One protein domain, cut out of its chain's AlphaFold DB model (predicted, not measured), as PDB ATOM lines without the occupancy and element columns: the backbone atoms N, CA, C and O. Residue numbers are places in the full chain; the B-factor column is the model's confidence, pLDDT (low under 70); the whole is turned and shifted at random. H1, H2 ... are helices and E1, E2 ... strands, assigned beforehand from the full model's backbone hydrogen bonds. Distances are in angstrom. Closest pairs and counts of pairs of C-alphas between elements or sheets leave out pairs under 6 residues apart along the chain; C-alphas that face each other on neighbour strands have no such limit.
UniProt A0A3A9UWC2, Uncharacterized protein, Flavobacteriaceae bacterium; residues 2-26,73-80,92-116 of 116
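Overview. This is residues 2 to 26, 73 to 80 and 92 to 116 of the 116 residues of an uncharacterized protein of Flavobacteriaceae bacterium (UniProt A0A3A9UWC2). A long two-stranded hairpin, E2 and E3, arches along its length, and the short helix H1 packs on the end of it where E2 begins and E3 ends. The strand E1 runs by itself to one side of the hairpin, and the separate piece of residues 73 to 80 holds no named helix or strand. The printed part has 58 residues, with one named helix and three named strands in the order H1, E1, E2, E3. E2 and E3 form an antiparallel sheet of two strands, and the class is mixed, helices and strands. The whole is loose, with a radius of gyration of the C-alphas of 13.8 A and spans of 40 by 31 by 20 A.

Arrangement. H1, residues 7 to 13, has each of its O i to N i+4 pairs within hydrogen-bond range. A short link, residues 14 to 21, leads to E1, residues 22 to 26, which pairs with no named strand. H1 and E1 are apart. E2, residues 95 to 104, is apart from E1 as well, and so is E3, residues 107 to 115. E2 and E3 are a hairpin with a tight link of two residues, Gly 105 and Gly 106, and they are antiparallel with 147 degrees between their N-to-C directions. The C-alphas of Ser 99 and Phe 113 face each other at 4.4 A. N 98 and O 114 are within hydrogen-bond range at 2.9 A, and so are N 109 and O 102 at 2.8 A. E2 bends by 58 degrees at residue 100, and E3 bends by 71 degrees at residue 111. The closest C-alphas of H1 and E3 are those of Trp 8 and Phe 114, 4.8 A apart. The closest of H1 and E2 are those of Trp 8 and Gly 97, 5.5 A apart.

Along the chain. H1 begins with C-alpha 7 at (-3.096, 58.047, -38.976) and is 9.9 A from first to last C-alpha. E1 measures 13.4 A in the same way. E2, the longest strand by residues, begins with C-alpha 95 at (-3.440, 49.167, -43.121) and spans 24.5 A. E3 spans 20.9 A and ends with C-alpha 115 at (-4.529, 52.669, -34.999).

Size, cuts and confidence. The two C-alphas farthest apart are those of Tyr 2 and Asp 78, at 41.5 A. Residues 27 to 72 are not printed, and C-alphas 26 and 73 are 10.0 A apart across that cut. Residues 81 to 91 are not printed either, and C-alphas 80 and 92 are 32.3 A apart. The link from E1 to E2 runs across the cuts; of the links that are printed whole, none is long. The mean pLDDT of the printed part is 88.8, and residues 2 to 5 are under 70. Asn 116 is the chain's last residue.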
ATOM      1  N   TYR A   2      -5.126  56.486 -54.334       35.84
ATOM      2  CA  TYR A   2      -5.687  56.531 -52.981       35.84
ATOM      3  C   TYR A   2      -4.614  57.077 -52.039       35.84
ATOM      4  O   TYR A   2      -3.544  56.486 -51.931       35.84
ATOM      5  N   LYS A   3      -4.875  58.224 -51.398       42.31
ATOM      6  CA  LYS A   3      -4.081  58.667 -50.248       42.31
ATOM      7  C   LYS A   3      -4.250  57.591 -49.185       42.31
ATOM      8  O   LYS A   3      -5.334  57.461 -48.625       42.31
ATOM      9  N   VAL A   4      -3.214  56.789 -48.965       54.47
ATOM     10  CA  VAL A   4      -3.144  55.927 -47.790       54.47
ATOM     11  C   VAL A   4      -3.184  56.877 -46.603       54.47
ATOM     12  O   VAL A   4      -2.260  57.661 -46.399       54.47
ATOM     13  N   THR A   5      -4.302  56.904 -45.885       58.06
ATOM     14  CA  THR A   5      -4.359  57.588 -44.599       58.06
ATOM     15  C   THR A   5      -3.372  56.858 -43.694       58.06
ATOM     16  O   THR A   5      -3.429  55.632 -43.609       58.06
ATOM     17  N   LEU A   6      -2.421  57.598 -43.129       79.56
ATOM     18  CA  LEU A   6      -1.340  57.104 -42.278       79.56
ATOM     19  C   LEU A   6      -1.569  57.593 -40.838       79.56
ATOM     20  O   LEU A   6      -0.637  58.057 -40.190       79.56
ATOM     21  N   ASN A   7      -2.802  57.535 -40.322       87.69
ATOM     22  CA  ASN A   7      -3.096  58.047 -38.976       87.69
ATOM     23  C   ASN A   7      -2.282  57.312 -37.903       87.69
ATOM     24  O   ASN A   7      -1.977  57.888 -36.862       87.69
ATOM     25  N   TRP A   8      -1.889  56.058 -38.157       90.94
ATOM     26  CA  TRP A   8      -0.998  55.329 -37.256       90.94
ATOM     27  C   TRP A   8       0.365  56.019 -37.106       90.94
ATOM     28  O   TRP A   8       0.929  55.991 -36.019       90.94
ATOM     29  N   VAL A   9       0.864  56.687 -38.153       90.81
ATOM     30  CA  VAL A   9       2.114  57.464 -38.119       90.81
ATOM     31  C   VAL A   9       1.939  58.699 -37.243       90.81
ATOM     32  O   VAL A   9       2.765  58.966 -36.376       90.81
ATOM     33  N   ASP A  10       0.831  59.421 -37.408       91.19
ATOM     34  CA  ASP A  10       0.531  60.588 -36.571       91.19
ATOM     35  C   ASP A  10       0.368  60.197 -35.096       91.19
ATOM     36  O   ASP A  10       0.781  60.932 -34.200       91.19
ATOM     37  N   ASN A  11      -0.242  59.039 -34.834       92.56
ATOM     38  CA  ASN A  11      -0.407  58.506 -33.485       92.56
ATOM     39  C   ASN A  11       0.931  58.055 -32.881       92.56
ATOM     40  O   ASN A  11       1.159  58.295 -31.698       92.56
ATOM     41  N   LEU A  12       1.824  57.475 -33.691       92.88
ATOM     42  CA  LEU A  12       3.192  57.140 -33.294       92.88
ATOM     43  C   LEU A  12       3.969  58.401 -32.888       92.88
ATOM     44  O   LEU A  12       4.546  58.441 -31.807       92.88
ATOM     45  N   TYR A  13       3.913  59.463 -33.696       92.50
ATOM     46  CA  TYR A  13       4.614  60.722 -33.408       92.50
ATOM     47  C   TYR A  13       4.087  61.483 -32.194       92.50
ATOM     48  O   TYR A  13       4.819  62.261 -31.591       92.50
ATOM     49  N   LYS A  14       2.819  61.287 -31.827       93.50
ATOM     50  CA  LYS A  14       2.240  61.879 -30.611       93.50
ATOM     51  C   LYS A  14       2.610  61.112 -29.343       93.50
ATOM     52  O   LYS A  14       2.306  61.583 -28.248       93.50
ATOM     53  N   ASN A  15       3.208  59.929 -29.469       93.94
ATOM     54  CA  ASN A  15       3.600  59.121 -28.330       93.94
ATOM     55  C   ASN A  15       5.019  59.496 -27.871       93.94
ATOM     56  O   ASN A  15       5.990  59.260 -28.579       93.94
ATOM     57  N   ASN A  16       5.143  59.998 -26.640       92.62
ATOM     58  CA  ASN A  16       6.419  60.458 -26.069       92.62
ATOM     59  C   ASN A  16       7.506  59.371 -25.957       92.62
ATOM     60  O   ASN A  16       8.670  59.698 -25.756       92.62
ATOM     61  N   PHE A  17       7.133  58.092 -26.010       93.12
ATOM     62  CA  PHE A  17       8.055  56.966 -25.884       93.12
ATOM     63  C   PHE A  17       8.524  56.447 -27.251       93.12
ATOM     64  O   PHE A  17       9.679  56.059 -27.394       93.12
ATOM     65  N   TRP A  18       7.652  56.470 -28.265       94.38
ATOM     66  CA  TRP A  18       7.921  55.886 -29.587       94.38
ATOM     67  C   TRP A  18       8.087  56.906 -30.718       94.38
ATOM     68  O   TRP A  18       8.376  56.508 -31.842       94.38
ATOM     69  N   GLN A  19       7.931  58.203 -30.449       92.19
ATOM     70  CA  GLN A  19       7.993  59.274 -31.454       92.19
ATOM     71  C   GLN A  19       9.268  59.278 -32.317       92.19
ATOM     72  O   GLN A  19       9.210  59.664 -33.481       92.19
ATOM     73  N   ASP A  20      10.398  58.829 -31.765       93.50
ATOM     74  CA  ASP A  20      11.710  58.849 -32.422       93.50
ATOM     75  C   ASP A  20      12.144  57.458 -32.927       93.50
ATOM     76  O   ASP A  20      13.290  57.267 -33.341       93.50
ATOM     77  N   ILE A  21      11.242  56.467 -32.891       96.19
ATOM     78  CA  ILE A  21      11.560  55.097 -33.296       96.19
ATOM     79  C   ILE A  21      11.713  54.982 -34.816       96.19
ATOM     80  O   ILE A  21      10.946  55.552 -35.598       96.19
ATOM     81  N   ARG A  22      12.684  54.174 -35.244       97.19
ATOM     82  CA  ARG A  22      12.830  53.723 -36.633       97.19
ATOM     83  C   ARG A  22      12.703  52.206 -36.713       97.19
ATOM     84  O   ARG A  22      12.755  51.498 -35.706       97.19
ATOM     85  N   PHE A  23      12.515  51.692 -37.919       97.69
ATOM     86  CA  PHE A  23      12.230  50.285 -38.144       97.69
ATOM     87  C   PHE A  23      13.250  49.644 -39.070       97.69
ATOM     88  O   PHE A  23      13.517  50.127 -40.167       97.69
ATOM     89  N   LYS A  24      13.785  48.506 -38.644       98.19
ATOM     90  CA  LYS A  24      14.679  47.674 -39.435       98.19
ATOM     91  C   LYS A  24      13.863  46.817 -40.382       98.19
ATOM     92  O   LYS A  24      12.966  46.101 -39.946       98.19
ATOM     93  N   LYS A  25      14.199  46.854 -41.665       97.19
ATOM     94  CA  LYS A  25      13.568  46.049 -42.711       97.19
ATOM     95  C   LYS A  25      14.628  45.170 -43.366       97.19
ATOM     96  O   LYS A  25      15.640  45.670 -43.839       97.19
ATOM     97  N   LEU A  26      14.377  43.865 -43.453       96.69
ATOM     98  CA  LEU A  26      15.227  42.984 -44.265       96.69
ATOM     99  C   LEU A  26      15.107  43.329 -45.759       96.69
ATOM    100  O   LEU A  26      14.057  43.766 -46.251       96.69
ATOM    101  N   THR A  73      13.103  33.608 -39.034       93.12
ATOM    102  CA  THR A  73      13.856  34.814 -38.659       93.12
ATOM    103  C   THR A  73      14.444  34.718 -37.251       93.12
ATOM    104  O   THR A  73      15.578  35.132 -37.044       93.12
ATOM    105  N   PHE A  74      13.709  34.148 -36.292       92.50
ATOM    106  CA  PHE A  74      14.160  33.978 -34.907       92.50
ATOM    107  C   PHE A  74      14.698  32.574 -34.609       92.50
ATOM    108  O   PHE A  74      14.790  32.170 -33.449       92.50
ATOM    109  N   LYS A  75      15.070  31.807 -35.637       90.12
ATOM    110  CA  LYS A  75      15.608  30.460 -35.456       90.12
ATOM    111  C   LYS A  75      16.894  30.498 -34.627       90.12
ATOM    112  O   LYS A  75      17.887  31.099 -35.025       90.12
ATOM    113  N   GLY A  76      16.877  29.831 -33.473       84.88
ATOM    114  CA  GLY A  76      17.997  29.840 -32.524       84.88
ATOM    115  C   GLY A  76      18.095  31.109 -31.667       84.88
ATOM    116  O   GLY A  76      19.096  31.296 -30.978       84.88
ATOM    117  N   TYR A  77      17.078  31.977 -31.695       85.12
ATOM    118  CA  TYR A  77      16.987  33.158 -30.842       85.12
ATOM    119  C   TYR A  77      16.079  32.886 -29.630       85.12
ATOM    120  O   TYR A  77      14.855  32.887 -29.735       85.12
ATOM    121  N   ASP A  78      16.684  32.689 -28.457       82.50
ATOM    122  CA  ASP A  78      15.964  32.265 -27.239       82.50
ATOM    123  C   ASP A  78      15.509  33.420 -26.328       82.50
ATOM    124  O   ASP A  78      14.890  33.207 -25.279       82.50
ATOM    125  N   ARG A  79      15.826  34.667 -26.686       87.38
ATOM    126  CA  ARG A  79      15.513  35.847 -25.866       87.38
ATOM    127  C   ARG A  79      14.207  36.496 -26.311       87.38
ATOM    128  O   ARG A  79      13.781  36.360 -27.453       87.38
ATOM    129  N   SER A  80      13.569  37.234 -25.406       91.88
ATOM    130  CA  SER A  80      12.498  38.150 -25.803       91.88
ATOM    131  C   SER A  80      13.081  39.342 -26.554       91.88
ATOM    132  O   SER A  80      14.129  39.856 -26.161       91.88
ATOM    133  N   SER A  92      -6.592  44.372 -50.254       78.00
ATOM    134  CA  SER A  92      -7.043  45.763 -50.413       78.00
ATOM    135  C   SER A  92      -5.934  46.793 -50.221       78.00
ATOM    136  O   SER A  92      -6.159  47.983 -50.420       78.00
ATOM    137  N   GLY A  93      -4.752  46.371 -49.762       77.06
ATOM    138  CA  GLY A  93      -3.691  47.288 -49.354       77.06
ATOM    139  C   GLY A  93      -3.935  47.947 -47.991       77.06
ATOM    140  O   GLY A  93      -2.977  48.447 -47.408       77.06
ATOM    141  N   HIS A  94      -5.164  47.889 -47.462       84.69
ATOM    142  CA  HIS A  94      -5.587  48.590 -46.251       84.69
ATOM    143  C   HIS A  94      -4.716  48.236 -45.043       84.69
ATOM    144  O   HIS A  94      -4.535  47.057 -44.736       84.69
ATOM    145  N   VAL A  95      -4.207  49.264 -44.367       88.50
ATOM    146  CA  VAL A  95      -3.440  49.167 -43.121       88.50
ATOM    147  C   VAL A  95      -4.384  49.459 -41.961       88.50
ATOM    148  O   VAL A  95      -4.996  50.525 -41.931       88.50
ATOM    149  N   SER A  96      -4.482  48.522 -41.020       89.12
ATOM    150  CA  SER A  96      -5.277  48.664 -39.795       89.12
ATOM    151  C   SER A  96      -4.531  49.466 -38.726       89.12
ATOM    152  O   SER A  96      -5.153  50.170 -37.931       89.12
ATOM    153  N   GLY A  97      -3.200  49.360 -38.704       93.19
ATOM    154  CA  GLY A  97      -2.338  50.050 -37.752       93.19
ATOM    155  C   GLY A  97      -0.975  49.379 -37.596       93.19
ATOM    156  O   GLY A  97      -0.641  48.441 -38.326       93.19
ATOM    157  N   LEU A  98      -0.206  49.871 -36.629       95.38
ATOM    158  CA  LEU A  98       1.100  49.344 -36.240       95.38
ATOM    159  C   LEU A  98       1.058  48.918 -34.768       95.38
ATOM    160  O   LEU A  98       0.769  49.745 -33.905       95.38
ATOM    161  N   SER A  99       1.389  47.664 -34.476       96.69
ATOM    162  CA  SER A  99       1.573  47.187 -33.103       96.69
ATOM    163  C   SER A  99       3.052  47.172 -32.728       96.69
ATOM    164  O   SER A  99       3.886  46.711 -33.510       96.69
ATOM    165  N   ILE A 100       3.376  47.588 -31.506       97.50
ATOM    166  CA  ILE A 100       4.637  47.240 -30.847       97.50
ATOM    167  C   ILE A 100       4.390  45.981 -30.028       97.50
ATOM    168  O   ILE A 100       3.425  45.898 -29.266       97.50
ATOM    169  N   CYS A 101       5.233  44.973 -30.207       97.25
ATOM    170  CA  CYS A 101       5.063  43.670 -29.582       97.25
ATOM    171  C   CYS A 101       6.359  43.197 -28.931       97.25
ATOM    172  O   CYS A 101       7.446  43.435 -29.447       97.25
ATOM    173  N   SER A 102       6.242  42.421 -27.857       96.38
ATOM    174  CA  SER A 102       7.305  41.511 -27.433       96.38
ATOM    175  C   SER A 102       7.136  40.188 -28.176       96.38
ATOM    176  O   SER A 102       6.085  39.559 -28.079       96.38
ATOM    177  N   TYR A 103       8.168  39.721 -28.871       95.19
ATOM    178  CA  TYR A 103       8.222  38.371 -29.423       95.19
ATOM    179  C   TYR A 103       8.942  37.433 -28.448       95.19
ATOM    180  O   TYR A 103      10.058  37.724 -28.014       95.19
ATOM    181  N   LYS A 104       8.301  36.320 -28.070       93.00
ATOM    182  CA  LYS A 104       8.891  35.285 -27.205       93.00
ATOM    183  C   LYS A 104       8.238  33.927 -27.455       93.00
ATOM    184  O   LYS A 104       7.018  33.797 -27.354       93.00
ATOM    185  N   GLY A 105       9.055  32.904 -27.718       88.12
ATOM    186  CA  GLY A 105       8.592  31.517 -27.851       88.12
ATOM    187  C   GLY A 105       7.551  31.328 -28.957       88.12
ATOM    188  O   GLY A 105       6.497  30.744 -28.708       88.12
ATOM    189  N   GLY A 106       7.798  31.889 -30.146       89.25
ATOM    190  CA  GLY A 106       6.892  31.756 -31.294       89.25
ATOM    191  C   GLY A 106       5.668  32.672 -31.267       89.25
ATOM    192  O   GLY A 106       4.825  32.588 -32.156       89.25
ATOM    193  N   ARG A 107       5.523  33.534 -30.253       92.12
ATOM    194  CA  ARG A 107       4.319  34.350 -30.053       92.12
ATOM    195  C   ARG A 107       4.648  35.831 -29.938       92.12
ATOM    196  O   ARG A 107       5.630  36.204 -29.300       92.12
ATOM    197  N   PHE A 108       3.780  36.648 -30.524       94.81
ATOM    198  CA  PHE A 108       3.766  38.099 -30.374       94.81
ATOM    199  C   PHE A 108       2.807  38.466 -29.242       94.81
ATOM    200  O   PHE A 108       1.657  38.030 -29.236       94.81
ATOM    201  N   TYR A 109       3.281  39.279 -28.308       95.62
ATOM    202  CA  TYR A 109       2.489  39.857 -27.230       95.62
ATOM    203  C   TYR A 109       2.427  41.361 -27.468       95.62
ATOM    204  O   TYR A 109       3.457  42.030 -27.392       95.62
ATOM    205  N   GLU A 110       1.249  41.874 -27.814       97.00
ATOM    206  CA  GLU A 110       1.055  43.303 -28.062       97.00
ATOM    207  C   GLU A 110       1.271  44.110 -26.778       97.00
ATOM    208  O   GLU A 110       0.791  43.741 -25.706       97.00
ATOM    209  N   ILE A 111       2.022  45.200 -26.911       96.62
ATOM    210  CA  ILE A 111       2.307  46.167 -25.849       96.62
ATOM    211  C   ILE A 111       1.544  47.457 -26.133       96.62
ATOM    212  O   ILE A 111       0.934  48.029 -25.234       96.62
ATOM    213  N   GLU A 112       1.570  47.899 -27.389       96.44
ATOM    214  CA  GLU A 112       0.916  49.124 -27.826       96.44
ATOM    215  C   GLU A 112       0.428  48.987 -29.268       96.44
ATOM    216  O   GLU A 112       1.057  48.297 -30.073       96.44
ATOM    217  N   PHE A 113      -0.683  49.651 -29.592       96.12
ATOM    218  CA  PHE A 113      -1.278  49.653 -30.924       96.12
ATOM    219  C   PHE A 113      -1.574  51.076 -31.402       96.12
ATOM    220  O   PHE A 113      -2.406  51.790 -30.836       96.12
ATOM    221  N   PHE A 114      -0.936  51.460 -32.505       94.62
ATOM    222  CA  PHE A 114      -1.173  52.711 -33.212       94.62
ATOM    223  C   PHE A 114      -2.178  52.476 -34.328       94.62
ATOM    224  O   PHE A 114      -1.854  51.961 -35.400       94.62
ATOM    225  N   LYS A 115      -3.425  52.852 -34.063       92.19
ATOM    226  CA  LYS A 115      -4.529  52.669 -34.999       92.19
ATOM    227  C   LYS A 115      -4.409  53.598 -36.215       92.19
ATOM    228  O   LYS A 115      -4.023  54.761 -36.065       92.19
ATOM    229  N   ASN A 116      -4.786  53.081 -37.387       85.25
ATOM    230  CA  ASN A 116      -4.962  53.857 -38.617       85.25
ATOM    231  C   ASN A 116      -6.363  54.477 -38.783       85.25
ATOM    232  O   ASN A 116      -7.329  54.013 -38.138       85.25
TER     233      ASN A 116